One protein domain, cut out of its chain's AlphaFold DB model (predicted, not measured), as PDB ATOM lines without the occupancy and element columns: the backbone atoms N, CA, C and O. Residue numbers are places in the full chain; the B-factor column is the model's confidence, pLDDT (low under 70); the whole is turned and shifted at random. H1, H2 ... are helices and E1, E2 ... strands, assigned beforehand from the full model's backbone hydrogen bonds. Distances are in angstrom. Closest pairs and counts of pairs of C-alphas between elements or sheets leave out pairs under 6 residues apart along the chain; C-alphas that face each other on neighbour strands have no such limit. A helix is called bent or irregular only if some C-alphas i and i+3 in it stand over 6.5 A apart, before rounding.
ATOM      1  N   LYS A   2      11.874 -20.070  57.258       72.94
ATOM      2  CA  LYS A   2      12.993 -20.955  56.856       72.94
ATOM      3  C   LYS A   2      12.531 -22.352  56.406       72.94
ATOM      4  O   LYS A   2      12.936 -22.814  55.349       72.94
ATOM      5  N   SER A   3      11.605 -22.975  57.140       84.00
ATOM      6  CA  SER A   3      11.030 -24.285  56.786       84.00
ATOM      7  C   SER A   3      10.316 -24.301  55.428       84.00
ATOM      8  O   SER A   3      10.403 -25.290  54.708       84.00
ATOM      9  N   LEU A   4       9.645 -23.207  55.049       88.94
ATOM     10  CA  LEU A   4       8.968 -23.082  53.756       88.94
ATOM     11  C   LEU A   4       9.988 -23.056  52.612       88.94
ATOM     12  O   LEU A   4       9.813 -23.759  51.627       88.94
ATOM     13  N   VAL A   5      11.081 -22.302  52.779       91.56
ATOM     14  CA  VAL A   5      12.163 -22.225  51.788       91.56
ATOM     15  C   VAL A   5      12.794 -23.595  51.567       91.56
ATOM     16  O   VAL A   5      12.954 -23.991  50.419       91.56
ATOM     17  N   PHE A   6      13.103 -24.342  52.632       92.69
ATOM     18  CA  PHE A   6      13.668 -25.689  52.500       92.69
ATOM     19  C   PHE A   6      12.701 -26.666  51.827       92.69
ATOM     20  O   PHE A   6      13.119 -27.409  50.944       92.69
ATOM     21  N   LYS A   7      11.407 -26.630  52.176       93.19
ATOM     22  CA  LYS A   7      10.385 -27.447  51.501       93.19
ATOM     23  C   LYS A   7      10.292 -27.110  50.010       93.19
ATOM     24  O   LYS A   7      10.342 -28.012  49.183       93.19
ATOM     25  N   THR A   8      10.230 -25.824  49.660       91.75
ATOM     26  CA  THR A   8      10.198 -25.376  48.259       91.75
ATOM     27  C   THR A   8      11.482 -25.748  47.519       91.75
ATOM     28  O   THR A   8      11.405 -26.244  46.400       91.75
ATOM     29  N   ALA A   9      12.650 -25.567  48.140       92.69
ATOM     30  CA  ALA A   9      13.940 -25.957  47.574       92.69
ATOM     31  C   ALA A   9      14.006 -27.462  47.305       92.69
ATOM     32  O   ALA A   9      14.463 -27.863  46.242       92.69
ATOM     33  N   TRP A  10      13.498 -28.287  48.223       93.31
ATOM     34  CA  TRP A  10      13.423 -29.737  48.052       93.31
ATOM     35  C   TRP A  10      12.503 -30.138  46.893       93.31
ATOM     36  O   TRP A  10      12.880 -30.964  46.067       93.31
ATOM     37  N   GLN A  11      11.337 -29.496  46.760       91.81
ATOM     38  CA  GLN A  11      10.400 -29.759  45.658       91.81
ATOM     39  C   GLN A  11      10.993 -29.442  44.277       91.81
ATOM     40  O   GLN A  11      10.709 -30.146  43.307       91.81
ATOM     41  N   ILE A  12      11.807 -28.389  44.181       90.94
ATOM     42  CA  ILE A  12      12.433 -27.971  42.921       90.94
ATOM     43  C   ILE A  12      13.840 -28.544  42.727       90.94
ATOM     44  O   ILE A  12      14.405 -28.355  41.655       90.94
ATOM     45  N   ALA A  13      14.402 -29.250  43.716       91.81
ATOM     46  CA  ALA A  13      15.793 -29.711  43.715       91.81
ATOM     47  C   ALA A  13      16.149 -30.521  42.462       91.81
ATOM     48  O   ALA A  13      17.224 -30.329  41.907       91.81
ATOM     49  N   LYS A  14      15.216 -31.343  41.967       89.19
ATOM     50  CA  LYS A  14      15.389 -32.159  40.755       89.19
ATOM     51  C   LYS A  14      15.608 -31.355  39.466       89.19
ATOM     52  O   LYS A  14      16.126 -31.895  38.500       89.19
ATOM     53  N   ASN A  15      15.200 -30.085  39.442       86.31
ATOM     54  CA  ASN A  15      15.331 -29.213  38.273       86.31
ATOM     55  C   ASN A  15      16.644 -28.410  38.286       86.31
ATOM     56  O   ASN A  15      16.924 -27.692  37.331       86.31
ATOM     57  N   PHE A  16      17.427 -28.480  39.367       86.44
ATOM     58  CA  PHE A  16      18.677 -27.738  39.510       86.44
ATOM     59  C   PHE A  16      19.859 -28.697  39.623       86.44
ATOM     60  O   PHE A  16      19.791 -29.715  40.301       86.44
ATOM     61  N   SER A  17      20.994 -28.308  39.042       85.62
ATOM     62  CA  SER A  17      22.251 -29.063  39.121       85.62
ATOM     63  C   SER A  17      22.794 -29.216  40.548       85.62
ATOM     64  O   SER A  17      23.671 -30.036  40.802       85.62
ATOM     65  N   SER A  18      22.362 -28.363  41.481       91.50
ATOM     66  CA  SER A  18      22.907 -28.302  42.839       91.50
ATOM     67  C   SER A  18      21.864 -27.778  43.818       91.50
ATOM     68  O   SER A  18      21.175 -26.792  43.540       91.50
ATOM     69  N   PHE A  19      21.819 -28.357  45.019       90.00
ATOM     70  CA  PHE A  19      20.863 -27.945  46.050       90.00
ATOM     71  C   PHE A  19      21.051 -26.485  46.496       90.00
ATOM     72  O   PHE A  19      20.076 -25.784  46.748       90.00
ATOM     73  N   SER A  20      22.288 -25.973  46.504       91.44
ATOM     74  CA  SER A  20      22.570 -24.560  46.815       91.44
ATOM     75  C   SER A  20      21.915 -23.585  45.815       91.44
ATOM     76  O   SER A  20      21.341 -22.560  46.207       91.44
ATOM     77  N   ARG A  21      21.899 -23.938  44.517       91.19
ATOM     78  CA  ARG A  21      21.185 -23.169  43.481       91.19
ATOM     79  C   ARG A  21      19.673 -23.246  43.685       91.19
ATOM     80  O   ARG A  21      19.013 -22.207  43.655       91.19
ATOM     81  N   ALA A  22      19.147 -24.438  43.976       92.62
ATOM     82  CA  ALA A  22      17.732 -24.621  44.303       92.62
ATOM     83  C   ALA A  22      17.315 -23.782  45.522       92.62
ATOM     84  O   ALA A  22      16.276 -23.126  45.493       92.62
ATOM     85  N   LEU A  23      18.145 -23.721  46.568       93.62
ATOM     86  CA  LEU A  23      17.880 -22.925  47.767       93.62
ATOM     87  C   LEU A  23      17.844 -21.423  47.457       93.62
ATOM     88  O   LEU A  23      16.922 -20.718  47.871       93.62
ATOM     89  N   SER A  24      18.811 -20.941  46.676       92.50
ATOM     90  CA  SER A  24      18.873 -19.545  46.230       92.50
ATOM     91  C   SER A  24      17.647 -19.157  45.398       92.50
ATOM     92  O   SER A  24      17.093 -18.067  45.566       92.50
ATOM     93  N   TYR A  25      17.179 -20.064  44.537       92.19
ATOM     94  CA  TYR A  25      15.958 -19.869  43.762       92.19
ATOM     95  C   TYR A  25      14.701 -19.909  44.644       92.19
ATOM     96  O   TYR A  25      13.846 -19.027  44.544       92.19
ATOM     97  N   ALA A  26      14.608 -20.861  45.574       93.75
ATOM     98  CA  ALA A  26      13.489 -20.982  46.506       93.75
ATOM     99  C   ALA A  26      13.297 -19.712  47.350       93.75
ATOM    100  O   ALA A  26      12.165 -19.272  47.555       93.75
ATOM    101  N   TRP A  27      14.383 -19.054  47.768       93.69
ATOM    102  CA  TRP A  27      14.305 -17.754  48.439       93.69
ATOM    103  C   TRP A  27      13.633 -16.674  47.584       93.69
ATOM    104  O   TRP A  27      12.839 -15.889  48.109       93.69
ATOM    105  N   LYS A  28      13.917 -16.629  46.276       93.12
ATOM    106  CA  LYS A  28      13.264 -15.690  45.350       93.12
ATOM    107  C   LYS A  28      11.769 -15.993  45.234       93.12
ATOM    108  O   LYS A  28      10.963 -15.072  45.340       93.12
ATOM    109  N   VAL A  29      11.405 -17.270  45.110       90.81
ATOM    110  CA  VAL A  29      10.003 -17.721  45.019       90.81
ATOM    111  C   VAL A  29       9.215 -17.367  46.280       90.81
ATOM    112  O   VAL A  29       8.123 -16.809  46.187       90.81
ATOM    113  N   VAL A  30       9.764 -17.619  47.471       92.06
ATOM    114  CA  VAL A  30       9.085 -17.290  48.736       92.06
ATOM    115  C   VAL A  30       8.890 -15.780  48.887       92.06
ATOM    116  O   VAL A  30       7.807 -15.342  49.273       92.06
ATOM    117  N   LYS A  31       9.894 -14.968  48.530       91.44
ATOM    118  CA  LYS A  31       9.764 -13.501  48.530       91.44
ATOM    119  C   LYS A  31       8.707 -13.024  47.534       91.44
ATOM    120  O   LYS A  31       7.934 -12.127  47.863       91.44
ATOM    121  N   LEU A  32       8.654 -13.620  46.342       91.56
ATOM    122  CA  LEU A  32       7.636 -13.311  45.342       91.56
ATOM    123  C   LEU A  32       6.235 -13.646  45.864       91.56
ATOM    124  O   LEU A  32       5.359 -12.791  45.811       91.56
ATOM    125  N   ARG A  33       6.051 -14.830  46.459       90.00
ATOM    126  CA  ARG A  33       4.780 -15.247  47.069       90.00
ATOM    127  C   ARG A  33       4.297 -14.250  48.122       90.00
ATOM    128  O   ARG A  33       3.126 -13.898  48.126       90.00
ATOM    129  N   ILE A  34       5.194 -13.766  48.984       89.56
ATOM    130  CA  ILE A  34       4.862 -12.746  49.994       89.56
ATOM    131  C   ILE A  34       4.429 -11.434  49.329       89.56
ATOM    132  O   ILE A  34       3.435 -10.847  49.741       89.56
ATOM    133  N   LYS A  35       5.124 -10.986  48.274       90.12
ATOM    134  CA  LYS A  35       4.725  -9.778  47.534       90.12
ATOM    135  C   LYS A  35       3.357  -9.946  46.858       90.12
ATOM    136  O   LYS A  35       2.546  -9.032  46.931       90.12
ATOM    137  N   MET A  36       3.096 -11.110  46.261       89.94
ATOM    138  CA  MET A  36       1.828 -11.427  45.592       89.94
ATOM    139  C   MET A  36       0.631 -11.487  46.547       89.94
ATOM    140  O   MET A  36      -0.493 -11.275  46.113       89.94
ATOM    141  N   LEU A  37       0.841 -11.774  47.836       88.00
ATOM    142  CA  LEU A  37      -0.232 -11.734  48.839       88.00
ATOM    143  C   LEU A  37      -0.695 -10.309  49.162       88.00
ATOM    144  O   LEU A  37      -1.797 -10.134  49.662       88.00
ATOM    145  N   SER A  38       0.146  -9.303  48.911       87.25
ATOM    146  CA  SER A  38      -0.157  -7.905  49.230       87.25
ATOM    147  C   SER A  38      -0.559  -7.088  48.006       87.25
ATOM    148  O   SER A  38      -1.272  -6.101  48.159       87.25
ATOM    149  N   LYS A  39      -0.069  -7.440  46.813       88.38
ATOM    150  CA  LYS A  39      -0.301  -6.668  45.589       88.38
ATOM    151  C   LYS A  39      -0.167  -7.521  44.335       88.38
ATOM    152  O   LYS A  39       0.447  -8.584  44.357       88.38
ATOM    153  N   VAL A  40      -0.655  -6.981  43.223       90.06
ATOM    154  CA  VAL A  40      -0.351  -7.492  41.884       90.06
ATOM    155  C   VAL A  40       1.135  -7.267  41.597       90.06
ATOM    156  O   VAL A  40       1.654  -6.161  41.767       90.06
ATOM    157  N   VAL A  41       1.838  -8.328  41.206       91.31
ATOM    158  CA  VAL A  41       3.273  -8.288  40.908       91.31
ATOM    159  C   VAL A  41       3.509  -8.821  39.503       91.31
ATOM    160  O   VAL A  41       3.090  -9.930  39.179       91.31
ATOM    161  N   GLU A  42       4.236  -8.052  38.698       92.75
ATOM    162  CA  GLU A  42       4.858  -8.549  37.475       92.75
ATOM    163  C   GLU A  42       6.213  -9.182  37.810       92.75
ATOM    164  O   GLU A  42       7.034  -8.601  38.528       92.75
ATOM    165  N   PHE A  43       6.454 -10.390  37.313       90.75
ATOM    166  CA  PHE A  43       7.719 -11.087  37.488       90.75
ATOM    167  C   PHE A  43       8.112 -11.857  36.232       90.75
ATOM    168  O   PHE A  43       7.277 -12.295  35.443       90.75
ATOM    169  N   LYS A  44       9.423 -12.043  36.069       92.69
ATOM    170  CA  LYS A  44      10.002 -12.860  35.007       92.69
ATOM    171  C   LYS A  44      10.527 -14.163  35.584       92.69
ATOM    172  O   LYS A  44      11.094 -14.169  36.680       92.69
ATOM    173  N   TYR A  45      10.353 -15.252  34.850       89.75
ATOM    174  CA  TYR A  45      10.922 -16.548  35.196       89.75
ATOM    175  C   TYR A  45      11.530 -17.211  33.965       89.75
ATOM    176  O   TYR A  45      11.072 -17.019  32.838       89.75
ATOM    177  N   GLU A  46      12.577 -17.987  34.205       88.69
ATOM    178  CA  GLU A  46      13.224 -18.811  33.195       88.69
ATOM    179  C   GLU A  46      12.577 -20.198  33.200       88.69
ATOM    180  O   GLU A  46      12.341 -20.790  34.260       88.69
ATOM    181  N   LYS A  47      12.230 -20.694  32.015       85.75
ATOM    182  CA  LYS A  47      11.720 -22.055  31.831       85.75
ATOM    183  C   LYS A  47      12.895 -23.035  31.723       85.75
ATOM    184  O   LYS A  47      14.010 -22.627  31.444       85.75
ATOM    185  N   VAL A  48      12.633 -24.337  31.858       81.31
ATOM    186  CA  VAL A  48      13.665 -25.391  31.710       81.31
ATOM    187  C   VAL A  48      14.357 -25.345  30.335       81.31
ATOM    188  O   VAL A  48      15.510 -25.722  30.210       81.31
ATOM    189  N   ASP A  49      13.656 -24.826  29.329       84.06
ATOM    190  CA  ASP A  49      14.135 -24.617  27.957       84.06
ATOM    191  C   ASP A  49      15.031 -23.363  27.792       84.06
ATOM    192  O   ASP A  49      15.542 -23.093  26.715       84.06
ATOM    193  N   GLY A  50      15.212 -22.554  28.842       84.44
ATOM    194  CA  GLY A  50      15.987 -21.304  28.808       84.44
ATOM    195  C   GLY A  50      15.189 -20.068  28.373       84.44
ATOM    196  O   GLY A  50      15.647 -18.939  28.532       84.44
ATOM    197  N   SER A  51      13.956 -20.235  27.886       91.88
ATOM    198  CA  SER A  51      13.090 -19.103  27.536       91.88
ATOM    199  C   SER A  51      12.697 -18.286  28.778       91.88
ATOM    200  O   SER A  51      12.155 -18.852  29.737       91.88
ATOM    201  N   ILE A  52      12.873 -16.963  28.734       93.00
ATOM    202  CA  ILE A  52      12.397 -16.042  29.778       93.00
ATOM    203  C   ILE A  52      10.958 -15.632  29.464       93.00
ATOM    204  O   ILE A  52      10.666 -15.135  28.376       93.00
ATOM    205  N   ARG A  53      10.053 -15.809  30.426       93.19
ATOM    206  CA  ARG A  53       8.652 -15.384  30.316       93.19
ATOM    207  C   ARG A  53       8.314 -14.365  31.386       93.19
ATOM    208  O   ARG A  53       8.762 -14.487  32.523       93.19
ATOM    209  N   THR A  54       7.488 -13.396  31.015       92.62
ATOM    210  CA  THR A  54       6.899 -12.426  31.939       92.62
ATOM    211  C   THR A  54       5.500 -12.893  32.319       92.62
ATOM    212  O   THR A  54       4.749 -13.363  31.465       92.62
ATOM    213  N   ALA A  55       5.157 -12.791  33.597       92.50
ATOM    214  CA  ALA A  55       3.826 -13.070  34.109       92.50
ATOM    215  C   ALA A  55       3.421 -11.998  35.118       92.50
ATOM    216  O   ALA A  55       4.255 -11.465  35.850       92.50
ATOM    217  N   ILE A  56       2.125 -11.714  35.164       90.50
ATOM    218  CA  ILE A  56       1.513 -10.824  36.144       90.50
ATOM    219  C   ILE A  56       0.617 -11.693  37.016       90.50
ATOM    220  O   ILE A  56      -0.173 -12.483  36.499       90.50
ATOM    221  N   GLY A  57       0.758 -11.590  38.334       88.94
ATOM    222  CA  GLY A  57      -0.035 -12.403  39.244       88.94
ATOM    223  C   GLY A  57      -0.233 -11.774  40.614       88.94
ATOM    224  O   GLY A  57       0.575 -10.973  41.085       88.94
ATOM    225  N   THR A  58      -1.312 -12.194  41.266       91.75
ATOM    226  CA  THR A  58      -1.636 -11.884  42.659       91.75
ATOM    227  C   THR A  58      -2.150 -13.145  43.347       91.75
ATOM    228  O   THR A  58      -2.722 -14.024  42.706       91.75
TER     229      THR A  58
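This is residues 2 to 58 of the 63 residues of an uncharacterized protein of Sphingobacterium spiritivorum (UniProt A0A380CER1). Long helix H2 is crossed near its first residues by H1, and from its other end the hairpin E1 and E2 folds back along it in a V, nearest where the C-alphas of Met 36 in H2 and Gly 57 in E2 are 6.7 A apart and those of Lys 35 in H2 and Val 41 in E1 are 6.9 A apart. The 57 printed residues run H1, H2, E1, E2, with an antiparallel sheet E1 - E2; the class is mixed, helices and strands. The whole is flat, 31 by 29 by 13 A, and only just compact, close to loose, with a radius of gyration of the C-alphas of 11.9 A.

H1, residues 2 to 15, begins at C-alpha (12.993, -20.955, 56.856); it is irregular, C-alphas 11 and 14 being 7.4 A apart. H2, residues 19 to 38, is 29.2 A long. E1 is residues 41 to 46; E2, residues 52 to 57, ends at C-alpha (-0.035, -12.403, 39.244).

H1 and H2 touch, closest at the C-alphas of Ala 9 and Leu 23, 5.0 A, at a steep tilt of 59 degrees, opposite ways. O i to N i+4 pairs are within hydrogen-bond range in 8 of 10 for H1 and 14 of 16 for H2. The closest C-alphas of H2 and E1 are Lys 35 and Val 41, 6.9 A. E1 and E2 are antiparallel at 153 degrees, with N 43 and O 55 within hydrogen-bond range at 2.9 A. H1 is apart from E1 and E2.

The farthest C-alphas, Ser 17 and Ser 38, are 32.4 A apart. The printed part has no cut, the three links are tight, and no printed residue is under 70 in pLDDT.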